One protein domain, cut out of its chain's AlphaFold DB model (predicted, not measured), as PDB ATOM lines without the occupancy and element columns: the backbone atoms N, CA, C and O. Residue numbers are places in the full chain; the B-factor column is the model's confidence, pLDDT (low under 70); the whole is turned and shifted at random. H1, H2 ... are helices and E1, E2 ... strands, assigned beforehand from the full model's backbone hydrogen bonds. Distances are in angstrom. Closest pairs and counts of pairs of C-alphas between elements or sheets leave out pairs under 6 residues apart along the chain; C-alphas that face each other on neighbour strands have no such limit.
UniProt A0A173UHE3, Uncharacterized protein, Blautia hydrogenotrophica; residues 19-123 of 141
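AT A GLANCE: This is residues 19 to 123 of the 141 residues of an uncharacterized protein of Blautia hydrogenotrophica (UniProt A0A173UHE3). A small, strongly twisted sheet is built round two long strands, E1 and E4, which run side by side and both bend sharply; E3 and E5 line the other side of E4, and the short E2 lies beyond E3. Helix H2 packs over E3, H1 sits beside the strands, and the long link of residues 32 to 53 reaches to Val 43 at one end. The printed part has 105 residues, with two named helices and five named strands: along the chain the strands E1 to E4 come first, then the helices H1 and H2, then E5; the sheet is branched, with E4 and E5 parallel and its other neighbour pairs antiparallel. The class is mixed, helices and strands, with 52 residues, under half, in named elements. The whole is compact, with a radius of gyration of the C-alphas of 12.5 A and spans of 34 by 27 by 23 A.

IN THESE COORDINATES: Find C-alpha 20 at (111.339, 101.364, 128.916), where E1 begins; it runs 21.0 A to residue 31 and bends by 106 degrees at residue 23. Read on to E2, residues 54 to 56, and E3, residues 70 to 74. E4, residues 84 to 94, starts at C-alpha 84 (115.281, 101.719, 147.581), is 22.7 A long and bends by 93 degrees at residue 90. Then come H1, residues 95 to 102, 10.4 A, and H2, residues 108 to 116, 12.4 A. E5, residues 120 to 123, ends at C-alpha 123 (114.791, 109.082, 124.567).

HOW THE PARTS SIT: Start at E4, with E1 on one side and E3 and E5 on the other side. E1 and E4 are antiparallel at 154 degrees; look for N 28 and O 87, 2.9 A apart, within hydrogen-bond range. E3 and E4 form a hairpin, with N 88 and O 73 at 2.8 A. E2 and E3 form another, with N 71 and O 55 at 2.8 A. E2, E3 and E4 make a meander, each strand the antiparallel neighbour of the one before; with E1, antiparallel to E4, they make a Greek key of four strands in a row. E5 is parallel to E4, with N 122 and O 91 at 2.8 A; E4, H1, H2 and E5 make a strand-helix-strand unit, two parallel neighbour strands with helices between, whose crossover is right-handed. H2 is on the sheet at a height of 7.9 A, and the C-alphas of Val 71 in E3 and Leu 114 in H2 are their closest, 5.6 A apart. H1 is on the sheet too, at a height of 8.6 A, over none of the strands. In H1 and H2 every O i to N i+4 pair is within hydrogen-bond range.

THE WHOLE: The C-alphas farthest apart are those of Val 43 and Asn 116, 37.4 A. The printed part has no cut. The links E1 to E2 and E2 to E3 are long, and residues 48 to 49, in the first, pair antiparallel with residues 78 to 79. The mean pLDDT of the printed part is 89.3, and no printed residue is under 70.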
ATOM      1  N   ILE A  19     108.272 102.182 131.689       86.19
ATOM      2  CA  ILE A  19     108.830 103.377 131.033       86.19
ATOM      3  C   ILE A  19     109.878 103.055 129.955       86.19
ATOM      4  O   ILE A  19     110.314 103.937 129.222       86.19
ATOM      5  N   LEU A  20     110.318 101.799 129.865       86.94
ATOM      6  CA  LEU A  20     111.339 101.364 128.916       86.94
ATOM      7  C   LEU A  20     110.714 100.948 127.587       86.94
ATOM      8  O   LEU A  20     109.689 100.265 127.570       86.94
ATOM      9  N   ASN A  21     111.378 101.295 126.489       86.06
ATOM     10  CA  ASN A  21     111.018 100.815 125.156       86.06
ATOM     11  C   ASN A  21     111.770  99.522 124.783       86.06
ATOM     12  O   ASN A  21     111.277  98.712 124.003       86.06
ATOM     13  N   ARG A  22     112.945  99.285 125.389       84.62
ATOM     14  CA  ARG A  22     113.749  98.061 125.219       84.62
ATOM     15  C   ARG A  22     114.093  97.431 126.567       84.62
ATOM     16  O   ARG A  22     114.125  98.107 127.591       84.62
ATOM     17  N   LYS A  23     114.355  96.119 126.573       83.19
ATOM     18  CA  LYS A  23     114.672  95.365 127.802       83.19
ATOM     19  C   LYS A  23     116.042  95.722 128.387       83.19
ATOM     20  O   LYS A  23     116.212  95.663 129.604       83.19
ATOM     21  N   GLU A  24     116.997  96.059 127.525       86.69
ATOM     22  CA  GLU A  24     118.375  96.361 127.905       86.69
ATOM     23  C   GLU A  24     118.459  97.667 128.690       86.69
ATOM     24  O   GLU A  24     117.953  98.710 128.264       86.69
ATOM     25  N   LYS A  25     119.099  97.595 129.856       90.75
ATOM     26  CA  LYS A  25     119.301  98.737 130.739       90.75
ATOM     27  C   LYS A  25     120.463  98.498 131.693       90.75
ATOM     28  O   LYS A  25     120.736  97.366 132.086       90.75
ATOM     29  N   GLU A  26     121.052  99.589 132.142       92.75
ATOM     30  CA  GLU A  26     121.984  99.645 133.258       92.75
ATOM     31  C   GLU A  26     121.423 100.627 134.280       92.75
ATOM     32  O   GLU A  26     121.069 101.762 133.933       92.75
ATOM     33  N   ALA A  27     121.307 100.181 135.527       92.62
ATOM     34  CA  ALA A  27     120.759 100.980 136.606       92.62
ATOM     35  C   ALA A  27     121.616 100.865 137.864       92.62
ATOM     36  O   ALA A  27     122.196  99.815 138.130       92.62
ATOM     37  N   ILE A  28     121.659 101.942 138.641       93.56
ATOM     38  CA  ILE A  28     122.360 102.009 139.921       93.56
ATOM     39  C   ILE A  28     121.319 102.116 141.032       93.56
ATOM     40  O   ILE A  28     120.363 102.885 140.920       93.56
ATOM     41  N   ALA A  29     121.495 101.329 142.090       93.69
ATOM     42  CA  ALA A  29     120.652 101.412 143.273       93.69
ATOM     43  C   ALA A  29     120.915 102.723 144.027       93.69
ATOM     44  O   ALA A  29     122.064 103.140 144.173       93.69
ATOM     45  N   MET A  30     119.857 103.366 144.511       93.81
ATOM     46  CA  MET A  30     119.966 104.596 145.285       93.81
ATOM     47  C   MET A  30     118.775 104.754 146.224       93.81
ATOM     48  O   MET A  30     117.637 104.464 145.853       93.81
ATOM     49  N   THR A  31     119.033 105.261 147.425       95.50
ATOM     50  CA  THR A  31     117.972 105.634 148.360       95.50
ATOM     51  C   THR A  31     117.322 106.939 147.909       95.50
ATOM     52  O   THR A  31     118.015 107.922 147.660       95.50
ATOM     53  N   ILE A  32     115.998 106.946 147.796       95.44
ATOM     54  CA  ILE A  32     115.212 108.117 147.413       95.44
ATOM     55  C   ILE A  32     114.851 108.926 148.657       95.44
ATOM     56  O   ILE A  32     114.425 108.374 149.671       95.44
ATOM     57  N   ASP A  33     115.005 110.242 148.556       94.75
ATOM     58  CA  ASP A  33     114.625 111.196 149.587       94.75
ATOM     59  C   ASP A  33     113.146 111.596 149.430       94.75
ATOM     60  O   ASP A  33     112.742 112.206 148.436       94.75
ATOM     61  N   PHE A  34     112.334 111.254 150.435       93.50
ATOM     62  CA  PHE A  34     110.896 111.541 150.491       93.50
ATOM     63  C   PHE A  34     110.540 112.808 151.286       93.50
ATOM     64  O   PHE A  34     109.353 113.117 151.453       93.50
ATOM     65  N   THR A  35     111.530 113.567 151.770       92.06
ATOM     66  CA  THR A  35     111.308 114.756 152.612       92.06
ATOM     67  C   THR A  35     110.394 115.784 151.947       92.06
ATOM     68  O   THR A  35     109.456 116.264 152.577       92.06
ATOM     69  N   SER A  36     110.609 116.070 150.660       88.12
ATOM     70  CA  SER A  36     109.807 117.024 149.883       88.12
ATOM     71  C   SER A  36     108.759 116.375 148.971       88.12
ATOM     72  O   SER A  36     108.196 117.056 148.117       88.12
ATOM     73  N   VAL A  37     108.522 115.065 149.093       91.56
ATOM     74  CA  VAL A  37     107.558 114.346 148.246       91.56
ATOM     75  C   VAL A  37     106.150 114.518 148.806       91.56
ATOM     76  O   VAL A  37     105.891 114.212 149.970       91.56
ATOM     77  N   THR A  38     105.242 115.007 147.965       91.06
ATOM     78  CA  THR A  38     103.825 115.226 148.296       91.06
ATOM     79  C   THR A  38     102.884 114.272 147.567       91.06
ATOM     80  O   THR A  38     101.749 114.090 147.995       91.06
ATOM     81  N   ASP A  39     103.350 113.648 146.485       89.56
ATOM     82  CA  ASP A  39     102.614 112.608 145.776       89.56
ATOM     83  C   ASP A  39     102.365 111.416 146.691       89.56
ATOM     84  O   ASP A  39     103.299 110.866 147.276       89.56
ATOM     85  N   THR A  40     101.115 110.963 146.744       90.56
ATOM     86  CA  THR A  40     100.728 109.768 147.486       90.56
ATOM     87  C   THR A  40     100.097 108.728 146.573       90.56
ATOM     88  O   THR A  40      99.415 109.022 145.584       90.56
ATOM     89  N   ASN A  41     100.335 107.463 146.898       84.69
ATOM     90  CA  ASN A  41      99.603 106.358 146.320       84.69
ATOM     91  C   ASN A  41      98.157 106.428 146.819       84.69
ATOM     92  O   ASN A  41      97.902 106.346 148.015       84.69
ATOM     93  N   LYS A  42      97.199 106.544 145.897       80.94
ATOM     94  CA  LYS A  42      95.772 106.673 146.232       80.94
ATOM     95  C   LYS A  42      95.194 105.463 146.976       80.94
ATOM     96  O   LYS A  42      94.154 105.602 147.604       80.94
ATOM     97  N   VAL A  43      95.833 104.296 146.874       78.50
ATOM     98  CA  VAL A  43      95.385 103.054 147.518       78.50
ATOM     99  C   VAL A  43      95.963 102.930 148.924       78.50
ATOM    100  O   VAL A  43      95.225 102.665 149.865       78.50
ATOM    101  N   THR A  44      97.275 103.121 149.074       81.31
ATOM    102  CA  THR A  44      97.965 102.900 150.355       81.31
ATOM    103  C   THR A  44      98.096 104.167 151.204       81.31
ATOM    104  O   THR A  44      98.428 104.076 152.380       81.31
ATOM    105  N   GLY A  45      97.865 105.354 150.630       84.25
ATOM    106  CA  GLY A  45      98.080 106.658 151.274       84.25
ATOM    107  C   GLY A  45      99.555 107.051 151.432       84.25
ATOM    108  O   GLY A  45      99.861 108.161 151.855       84.25
ATOM    109  N   GLU A  46     100.466 106.157 151.068       89.81
ATOM    110  CA  GLU A  46     101.906 106.294 151.241       89.81
ATOM    111  C   GLU A  46     102.520 107.234 150.202       89.81
ATOM    112  O   GLU A  46     102.089 107.239 149.044       89.81
ATOM    113  N   LYS A  47     103.560 107.992 150.572       93.38
ATOM    114  CA  LYS A  47     104.273 108.815 149.592       93.38
ATOM    115  C   LYS A  47     104.926 107.947 148.521       93.38
ATOM    116  O   LYS A  47     105.490 106.888 148.804       93.38
ATOM    117  N   VAL A  48     104.872 108.421 147.281       92.12
ATOM    118  CA  VAL A  48     105.394 107.707 146.116       92.12
ATOM    119  C   VAL A  48     106.164 108.651 145.205       92.12
ATOM    120  O   VAL A  48     105.703 109.739 144.874       92.12
ATOM    121  N   VAL A  49     107.332 108.211 144.749       93.31
ATOM    122  CA  VAL A  49     108.032 108.824 143.621       93.31
ATOM    123  C   VAL A  49     107.811 107.943 142.409       93.31
ATOM    124  O   VAL A  49     108.142 106.760 142.415       93.31
ATOM    125  N   LYS A  50     107.223 108.525 141.370       92.44
ATOM    126  CA  LYS A  50     106.811 107.807 140.168       92.44
ATOM    127  C   LYS A  50     107.980 107.480 139.244       92.44
ATOM    128  O   LYS A  50     108.901 108.289 139.079       92.44
ATOM    129  N   ALA A  51     107.928 106.318 138.599       92.00
ATOM    130  CA  ALA A  51     108.865 105.937 137.549       92.00
ATOM    131  C   ALA A  51     108.888 107.001 136.441       92.00
ATOM    132  O   ALA A  51     107.844 107.533 136.062       92.00
ATOM    133  N   GLY A  52     110.074 107.304 135.920       90.94
ATOM    134  CA  GLY A  52     110.287 108.412 134.989       90.94
ATOM    135  C   GLY A  52     110.690 109.720 135.677       90.94
ATOM    136  O   GLY A  52     111.100 110.656 135.000       90.94
ATOM    137  N   THR A  53     110.648 109.816 137.005       93.75
ATOM    138  CA  THR A  53     111.089 111.042 137.687       93.75
ATOM    139  C   THR A  53     112.619 111.183 137.600       93.75
ATOM    140  O   THR A  53     113.327 110.232 137.949       93.75
ATOM    141  N   PRO A  54     113.160 112.328 137.143       93.94
ATOM    142  CA  PRO A  54     114.584 112.631 137.262       93.94
ATOM    143  C   PRO A  54     114.992 112.754 138.729       93.94
ATOM    144  O   PRO A  54     114.269 113.350 139.527       93.94
ATOM    145  N   VAL A  55     116.152 112.219 139.099       94.56
ATOM    146  CA  VAL A  55     116.636 112.259 140.487       94.56
ATOM    147  C   VAL A  55     118.061 112.790 140.525       94.56
ATOM    148  O   VAL A  55     118.873 112.469 139.652       94.56
ATOM    149  N   ASP A  56     118.361 113.625 141.516       93.50
ATOM    150  CA  ASP A  56     119.701 114.169 141.723       93.50
ATOM    151  C   ASP A  56     120.638 113.188 142.456       93.50
ATOM    152  O   ASP A  56     120.253 112.086 142.854       93.50
ATOM    153  N   LYS A  57     121.902 113.592 142.626       91.12
ATOM    154  CA  LYS A  57     122.942 112.788 143.297       91.12
ATOM    155  C   LYS A  57     122.661 112.462 144.767       91.12
ATOM    156  O   LYS A  57     123.286 111.552 145.298       91.12
ATOM    157  N   ASN A  58     121.787 113.223 145.420       91.69
ATOM    158  CA  ASN A  58     121.440 113.042 146.826       91.69
ATOM    159  C   ASN A  58     120.189 112.169 146.990       91.69
ATOM    160  O   ASN A  58     119.740 111.954 148.110       91.69
ATOM    161  N   GLY A  59     119.609 111.690 145.888       90.62
ATOM    162  CA  GLY A  59     118.369 110.934 145.912       90.62
ATOM    163  C   GLY A  59     117.110 111.781 145.918       90.62
ATOM    164  O   GLY A  59     116.018 111.230 146.058       90.62
ATOM    165  N   LYS A  60     117.227 113.096 145.711       93.81
ATOM    166  CA  LYS A  60     116.076 113.989 145.709       93.81
ATOM    167  C   LYS A  60     115.378 113.969 144.345       93.81
ATOM    168  O   LYS A  60     116.007 114.281 143.325       93.81
ATOM    169  N   PRO A  61     114.080 113.620 144.294       92.94
ATOM    170  CA  PRO A  61     113.315 113.664 143.059       92.94
ATOM    171  C   PRO A  61     113.137 115.112 142.594       92.94
ATOM    172  O   PRO A  61     112.777 115.997 143.372       92.94
ATOM    173  N   GLN A  62     113.364 115.351 141.306       90.62
ATOM    174  CA  GLN A  62     113.171 116.649 140.675       90.62
ATOM    175  C   GLN A  62     111.886 116.626 139.844       90.62
ATOM    176  O   GLN A  62     111.718 115.781 138.968       90.62
ATOM    177  N   LYS A  63     110.978 117.570 140.114       84.69
ATOM    178  CA  LYS A  63     109.704 117.726 139.385       84.69
ATOM    179  C   LYS A  63     109.536 119.073 138.689       84.69
ATOM    180  O   LYS A  63     108.671 119.227 137.836       84.69
ATOM    181  N   THR A  64     110.356 120.049 139.053       81.12
ATOM    182  CA  THR A  64     110.289 121.407 138.518       81.12
ATOM    183  C   THR A  64     111.347 121.604 137.446       81.12
ATOM    184  O   THR A  64     112.530 121.378 137.694       81.12
ATOM    185  N   THR A  65     110.926 122.079 136.278       78.31
ATOM    186  CA  THR A  65     111.825 122.552 135.223       78.31
ATOM    187  C   THR A  65     112.413 123.921 135.592       78.31
ATOM    188  O   THR A  65     111.679 124.757 136.127       78.31
ATOM    189  N   PRO A  66     113.679 124.216 135.256       79.25
ATOM    190  CA  PRO A  66     114.615 123.357 134.531       79.25
ATOM    191  C   PRO A  66     115.274 122.297 135.425       79.25
ATOM    192  O   PRO A  66     115.632 122.580 136.568       79.25
ATOM    193  N   PHE A  67     115.501 121.096 134.886       82.38
ATOM    194  CA  PHE A  67     116.182 120.031 135.625       82.38
ATOM    195  C   PHE A  67     117.695 120.245 135.595       82.38
ATOM    196  O   PHE A  67     118.357 120.010 134.582       82.38
ATOM    197  N   THR A  68     118.261 120.700 136.710       78.38
ATOM    198  CA  THR A  68     119.706 120.881 136.868       78.38
ATOM    199  C   THR A  68     120.245 119.869 137.877       78.38
ATOM    200  O   THR A  68     119.767 119.764 139.005       78.38
ATOM    201  N   GLY A  69     121.242 119.082 137.466       84.88
ATOM    202  CA  GLY A  69     121.918 118.129 138.355       84.88
ATOM    203  C   GLY A  69     121.252 116.757 138.503       84.88
ATOM    204  O   GLY A  69     121.665 115.987 139.372       84.88
ATOM    205  N   ALA A  70     120.271 116.424 137.660       90.25
ATOM    206  CA  ALA A  70     119.763 115.060 137.569       90.25
ATOM    207  C   ALA A  70     120.892 114.096 137.169       90.25
ATOM    208  O   ALA A  70     121.606 114.323 136.191       90.25
ATOM    209  N   VAL A  71     121.039 113.003 137.917       92.31
ATOM    210  CA  VAL A  71     122.053 111.968 137.663       92.31
ATOM    211  C   VAL A  71     121.458 110.680 137.111       92.31
ATOM    212  O   VAL A  71     122.195 109.734 136.857       92.31
ATOM    213  N   GLY A  72     120.146 110.608 136.931       92.88
ATOM    214  CA  GLY A  72     119.478 109.459 136.342       92.88
ATOM    215  C   GLY A  72     117.968 109.622 136.371       92.88
ATOM    216  O   GLY A  72     117.438 110.589 136.924       92.88
ATOM    217  N   ILE A  73     117.281 108.655 135.771       93.38
ATOM    218  CA  ILE A  73     115.816 108.589 135.752       93.38
ATOM    219  C   ILE A  73     115.371 107.374 136.553       93.38
ATOM    220  O   ILE A  73     115.908 106.280 136.377       93.38
ATOM    221  N   LEU A  74     114.388 107.553 137.432       94.19
ATOM    222  CA  LEU A  74     113.886 106.478 138.273       94.19
ATOM    223  C   LEU A  74     113.201 105.383 137.437       94.19
ATOM    224  O   LEU A  74     112.308 105.674 136.643       94.19
ATOM    225  N   TYR A  75     113.602 104.123 137.624       92.44
ATOM    226  CA  TYR A  75     113.105 102.994 136.830       92.44
ATOM    227  C   TYR A  75     111.688 102.537 137.213       92.44
ATOM    228  O   TYR A  75     110.904 102.186 136.331       92.44
ATOM    229  N   ARG A  76     111.374 102.500 138.510       90.12
ATOM    230  CA  ARG A  76     110.108 101.994 139.066       90.12
ATOM    231  C   ARG A  76     109.545 102.969 140.082       90.12
ATOM    232  O   ARG A  76     110.286 103.801 140.592       90.12
ATOM    233  N   ASP A  77     108.254 102.852 140.362       91.38
ATOM    234  CA  ASP A  77     107.642 103.594 141.455       91.38
ATOM    235  C   ASP A  77     108.325 103.186 142.773       91.38
ATOM    236  O   ASP A  77     108.406 102.003 143.103       91.38
ATOM    237  N   THR A  78     108.831 104.167 143.514       92.00
ATOM    238  CA  THR A  78     109.460 103.955 144.822       92.00
ATOM    239  C   THR A  78     108.552 104.530 145.895       92.00
ATOM    240  O   THR A  78     108.042 105.642 145.745       92.00
ATOM    241  N   TYR A  79     108.379 103.798 146.991       91.81
ATOM    242  CA  TYR A  79     107.494 104.162 148.097       91.81
ATOM    243  C   TYR A  79     108.290 104.494 149.364       91.81
ATOM    244  O   TYR A  79     109.410 104.016 149.532       91.81
ATOM    245  N   GLU A  80     107.731 105.297 150.266       91.62
ATOM    246  CA  GLU A  80     108.421 105.782 151.474       91.62
ATOM    247  C   GLU A  80     108.862 104.667 152.442       91.62
ATOM    248  O   GLU A  80     109.950 104.728 153.005       91.62
ATOM    249  N   SER A  81     108.070 103.606 152.587       89.44
ATOM    250  CA  SER A  81     108.393 102.401 153.364       89.44
ATOM    251  C   SER A  81     109.496 101.558 152.728       89.44
ATOM    252  O   SER A  81     110.118 100.731 153.396       89.44
ATOM    253  N   ARG A  82     109.743 101.749 151.427       88.81
ATOM    254  CA  ARG A  82     110.742 101.025 150.633       88.81
ATOM    255  C   ARG A  82     111.513 102.013 149.763       88.81
ATOM    256  O   ARG A  82     111.414 101.947 148.536       88.81
ATOM    257  N   PRO A  83     112.330 102.898 150.360       92.56
ATOM    258  CA  PRO A  83     112.946 104.011 149.645       92.56
ATOM    259  C   PRO A  83     114.103 103.580 148.725       92.56
ATOM    260  O   PRO A  83     114.886 104.413 148.286       92.56
ATOM    261  N   GLN A  84     114.241 102.286 148.433       92.12
ATOM    262  CA  GLN A  84     115.281 101.719 147.581       92.12
ATOM    263  C   GLN A  84     114.849 101.829 146.113       92.12
ATOM    264  O   GLN A  84     114.074 101.015 145.615       92.12
ATOM    265  N   GLY A  85     115.334 102.861 145.426       91.56
ATOM    266  CA  GLY A  85     115.097 103.080 144.004       91.56
ATOM    267  C   GLY A  85     116.223 102.535 143.126       91.56
ATOM    268  O   GLY A  85     117.334 102.263 143.580       91.56
ATOM    269  N   ALA A  86     115.945 102.425 141.828       92.94
ATOM    270  CA  ALA A  86     116.953 102.147 140.810       92.94
ATOM    271  C   ALA A  86     116.964 103.281 139.782       92.94
ATOM    272  O   ALA A  86     115.958 103.523 139.111       92.94
ATOM    273  N   LEU A  87     118.098 103.964 139.650       93.50
ATOM    274  CA  LEU A  87     118.298 105.001 138.647       93.50
ATOM    275  C   LEU A  87     118.862 104.415 137.368       93.50
ATOM    276  O   LEU A  87     119.950 103.848 137.367       93.50
ATOM    277  N   LEU A  88     118.158 104.626 136.264       93.50
ATOM    278  CA  LEU A  88     118.639 104.314 134.930       93.50
ATOM    279  C   LEU A  88     119.836 105.211 134.598       93.50
ATOM    280  O   LEU A  88     119.739 106.437 134.651       93.50
ATOM    281  N   LYS A  89     120.952 104.575 134.236       90.81
ATOM    282  CA  LYS A  89     122.166 105.210 133.705       90.81
ATOM    283  C   LYS A  89     122.330 104.952 132.217       90.81
ATOM    284  O   LYS A  89     122.819 105.825 131.508       90.81
ATOM    285  N   LYS A  90     121.905 103.786 131.728       91.19
ATOM    286  CA  LYS A  90     121.823 103.477 130.295       91.19
ATOM    287  C   LYS A  90     120.493 102.803 130.022       91.19
ATOM    288  O   LYS A  90     120.173 101.821 130.686       91.19
ATOM    289  N   ALA A  91     119.696 103.343 129.111       91.25
ATOM    290  CA  ALA A  91     118.367 102.818 128.818       91.25
ATOM    291  C   ALA A  91     117.798 103.435 127.542       91.25
ATOM    292  O   ALA A  91     118.146 104.560 127.188       91.25
ATOM    293  N   TYR A  92     116.855 102.725 126.928       89.88
ATOM    294  CA  TYR A  92     115.959 103.266 125.909       89.88
ATOM    295  C   TYR A  92     114.605 103.543 126.559       89.88
ATOM    296  O   TYR A  92     113.885 102.610 126.933       89.88
ATOM    297  N   ILE A  93     114.289 104.821 126.761       89.38
ATOM    298  CA  ILE A  93     113.098 105.268 127.487       89.38
ATOM    299  C   ILE A  93     112.028 105.684 126.490       89.38
ATOM    300  O   ILE A  93     112.294 106.490 125.605       89.38
ATOM    301  N   HIS A  94     110.808 105.185 126.684       89.12
ATOM    302  CA  HIS A  94     109.639 105.695 125.983       89.12
ATOM    303  C   HIS A  94     109.186 106.989 126.664       89.12
ATOM    304  O   HIS A  94     108.543 106.950 127.717       89.12
ATOM    305  N   THR A  95     109.495 108.137 126.070       87.38
ATOM    306  CA  THR A  95     109.377 109.438 126.751       87.38
ATOM    307  C   THR A  95     107.959 109.784 127.153       87.38
ATOM    308  O   THR A  95     107.735 109.985 128.343       87.38
ATOM    309  N   LYS A  96     106.984 109.676 126.246       86.06
ATOM    310  CA  LYS A  96     105.569 109.879 126.585       86.06
ATOM    311  C   LYS A  96     105.110 109.082 127.813       86.06
ATOM    312  O   LYS A  96     104.569 109.658 128.744       86.06
ATOM    313  N   ARG A  97     105.398 107.773 127.878       87.88
ATOM    314  CA  ARG A  97     105.022 106.926 129.032       87.88
ATOM    315  C   ARG A  97     105.715 107.359 130.321       87.88
ATOM    316  O   ARG A  97     105.109 107.314 131.388       87.88
ATOM    317  N   ALA A  98     106.986 107.745 130.230       88.81
ATOM    318  CA  ALA A  98     107.756 108.196 131.380       88.81
ATOM    319  C   ALA A  98     107.252 109.550 131.909       88.81
ATOM    320  O   ALA A  98     107.120 109.725 133.121       88.81
ATOM    321  N   GLN A  99     106.916 110.481 131.016       89.19
ATOM    322  CA  GLN A  99     106.360 111.791 131.353       89.19
ATOM    323  C   GLN A  99     104.936 111.673 131.903       89.19
ATOM    324  O   GLN A  99     104.658 112.224 132.965       89.19
ATOM    325  N   ASP A 100     104.073 110.881 131.258       88.50
ATOM    326  CA  ASP A 100     102.692 110.649 131.698       88.50
ATOM    327  C   ASP A 100     102.643 110.022 133.102       88.50
ATOM    328  O   ASP A 100     101.815 110.411 133.924       88.50
ATOM    329  N   ASN A 101     103.547 109.081 133.413       88.94
ATOM    330  CA  ASN A 101     103.590 108.471 134.743       88.94
ATOM    331  C   ASN A 101     104.214 109.383 135.808       88.94
ATOM    332  O   ASN A 101     103.724 109.434 136.936       88.94
ATOM    333  N   SER A 102     105.311 110.073 135.482       88.44
ATOM    334  CA  SER A 102     106.017 110.928 136.449       88.44
ATOM    335  C   SER A 102     105.326 112.268 136.705       88.44
ATOM    336  O   SER A 102     105.531 112.881 137.756       88.44
ATOM    337  N   GLY A 103     104.518 112.729 135.747       86.69
ATOM    338  CA  GLY A 103     103.998 114.092 135.707       86.69
ATOM    339  C   GLY A 103     105.071 115.139 135.383       86.69
ATOM    340  O   GLY A 103     104.819 116.330 135.557       86.69
ATOM    341  N   CYS A 104     106.266 114.724 134.948       87.19
ATOM    342  CA  CYS A 104     107.366 115.619 134.595       87.19
ATOM    343  C   CYS A 104     107.395 115.897 133.087       87.19
ATOM    344  O   CYS A 104     107.274 114.984 132.271       87.19
ATOM    345  N   THR A 105     107.672 117.145 132.702       89.06
ATOM    346  CA  THR A 105     107.912 117.517 131.299       89.06
ATOM    347  C   THR A 105     109.408 117.624 131.038       89.06
ATOM    348  O   THR A 105     110.015 118.607 131.447       89.06
ATOM    349  N   TYR A 106     110.013 116.629 130.384       87.25
ATOM    350  CA  TYR A 106     111.451 116.620 130.113       87.25
ATOM    351  C   TYR A 106     111.857 117.780 129.200       87.25
ATOM    352  O   TYR A 106     111.239 118.008 128.163       87.25
ATOM    353  N   ASP A 107     112.913 118.493 129.584       83.31
ATOM    354  CA  ASP A 107     113.480 119.601 128.823       83.31
ATOM    355  C   ASP A 107     114.890 119.264 128.310       83.31
ATOM    356  O   ASP A 107     115.531 118.301 128.733       83.31
ATOM    357  N   ALA A 108     115.411 120.077 127.388       83.50
ATOM    358  CA  ALA A 108     116.763 119.886 126.856       83.50
ATOM    359  C   ALA A 108     117.850 119.965 127.952       83.50
ATOM    360  O   ALA A 108     118.904 119.335 127.836       83.50
ATOM    361  N   LYS A 109     117.593 120.699 129.045       86.31
ATOM    362  CA  LYS A 109     118.521 120.808 130.179       86.31
ATOM    363  C   LYS A 109     118.616 119.510 130.976       86.31
ATOM    364  O   LYS A 109     119.717 119.171 131.399       86.31
ATOM    365  N   LEU A 110     117.528 118.750 131.101       86.69
ATOM    366  CA  LEU A 110     117.566 117.399 131.654       86.69
ATOM    367  C   LEU A 110     118.480 116.494 130.832       86.69
ATOM    368  O   LEU A 110     119.326 115.805 131.396       86.69
ATOM    369  N   VAL A 111     118.333 116.511 129.504       86.19
ATOM    370  CA  VAL A 111     119.173 115.705 128.604       86.19
ATOM    371  C   VAL A 111     120.646 116.069 128.798       86.19
ATOM    372  O   VAL A 111     121.474 115.185 129.014       86.19
ATOM    373  N   ALA A 112     120.965 117.365 128.822       86.94
ATOM    374  CA  ALA A 112     122.317 117.851 129.080       86.94
ATOM    375  C   ALA A 112     122.845 117.416 130.460       86.94
ATOM    376  O   ALA A 112     123.980 116.954 130.573       86.94
ATOM    377  N   ALA A 113     122.027 117.516 131.513       88.19
ATOM    378  CA  ALA A 113     122.397 117.096 132.863       88.19
ATOM    379  C   ALA A 113     122.705 115.593 132.930       88.19
ATOM    380  O   ALA A 113     123.714 115.199 133.515       88.19
ATOM    381  N   LEU A 114     121.892 114.762 132.274       88.81
ATOM    382  CA  LEU A 114     122.093 113.316 132.208       88.81
ATOM    383  C   LEU A 114     123.383 112.958 131.462       88.81
ATOM    384  O   LEU A 114     124.146 112.127 131.956       88.81
ATOM    385  N   VAL A 115     123.657 113.610 130.328       88.31
ATOM    386  CA  VAL A 115     124.910 113.434 129.573       88.31
ATOM    387  C   VAL A 115     126.116 113.829 130.428       88.31
ATOM    388  O   VAL A 115     127.058 113.046 130.550       88.31
ATOM    389  N   ASN A 116     126.062 114.983 131.100       88.56
ATOM    390  CA  ASN A 116     127.125 115.448 132.001       88.56
ATOM    391  C   ASN A 116     127.328 114.516 133.205       88.56
ATOM    392  O   ASN A 116     128.445 114.354 133.688       88.56
ATOM    393  N   ALA A 117     126.264 113.859 133.671       87.62
ATOM    394  CA  ALA A 117     126.321 112.835 134.710       87.62
ATOM    395  C   ALA A 117     126.793 111.455 134.198       87.62
ATOM    396  O   ALA A 117     126.744 110.473 134.950       87.62
ATOM    397  N   GLY A 118     127.213 111.357 132.929       87.19
ATOM    398  CA  GLY A 118     127.712 110.137 132.293       87.19
ATOM    399  C   GLY A 118     126.623 109.139 131.892       87.19
ATOM    400  O   GLY A 118     126.925 107.972 131.631       87.19
ATOM    401  N   CYS A 119     125.356 109.556 131.859       89.25
ATOM    402  CA  CYS A 119     124.250 108.689 131.474       89.25
ATOM    403  C   CYS A 119     124.191 108.538 129.949       89.25
ATOM    404  O   CYS A 119     124.315 109.508 129.206       89.25
ATOM    405  N   ARG A 120     123.937 107.316 129.475       90.19
ATOM    406  CA  ARG A 120     123.682 106.995 128.062       90.19
ATOM    407  C   ARG A 120     122.218 106.612 127.882       90.19
ATOM    408  O   ARG A 120     121.894 105.462 127.586       90.19
ATOM    409  N   ILE A 121     121.335 107.561 128.167       88.94
ATOM    410  CA  ILE A 121     119.892 107.385 128.017       88.94
ATOM    411  C   ILE A 121     119.488 107.872 126.631       88.94
ATOM    412  O   ILE A 121     119.801 108.996 126.248       88.94
ATOM    413  N   VAL A 122     118.783 107.017 125.900       88.19
ATOM    414  CA  VAL A 122     118.172 107.350 124.620       88.19
ATOM    415  C   VAL A 122     116.680 107.531 124.850       88.19
ATOM    416  O   VAL A 122     115.993 106.631 125.335       88.19
ATOM    417  N   PHE A 123     116.195 108.716 124.515       87.25
ATOM    418  CA  PHE A 123     114.791 109.082 124.567       87.25
ATOM    419  C   PHE A 123     114.142 108.694 123.234       87.25
ATOM    420  O   PHE A 123     114.453 109.276 122.199       87.25
TER     421      PHE A 123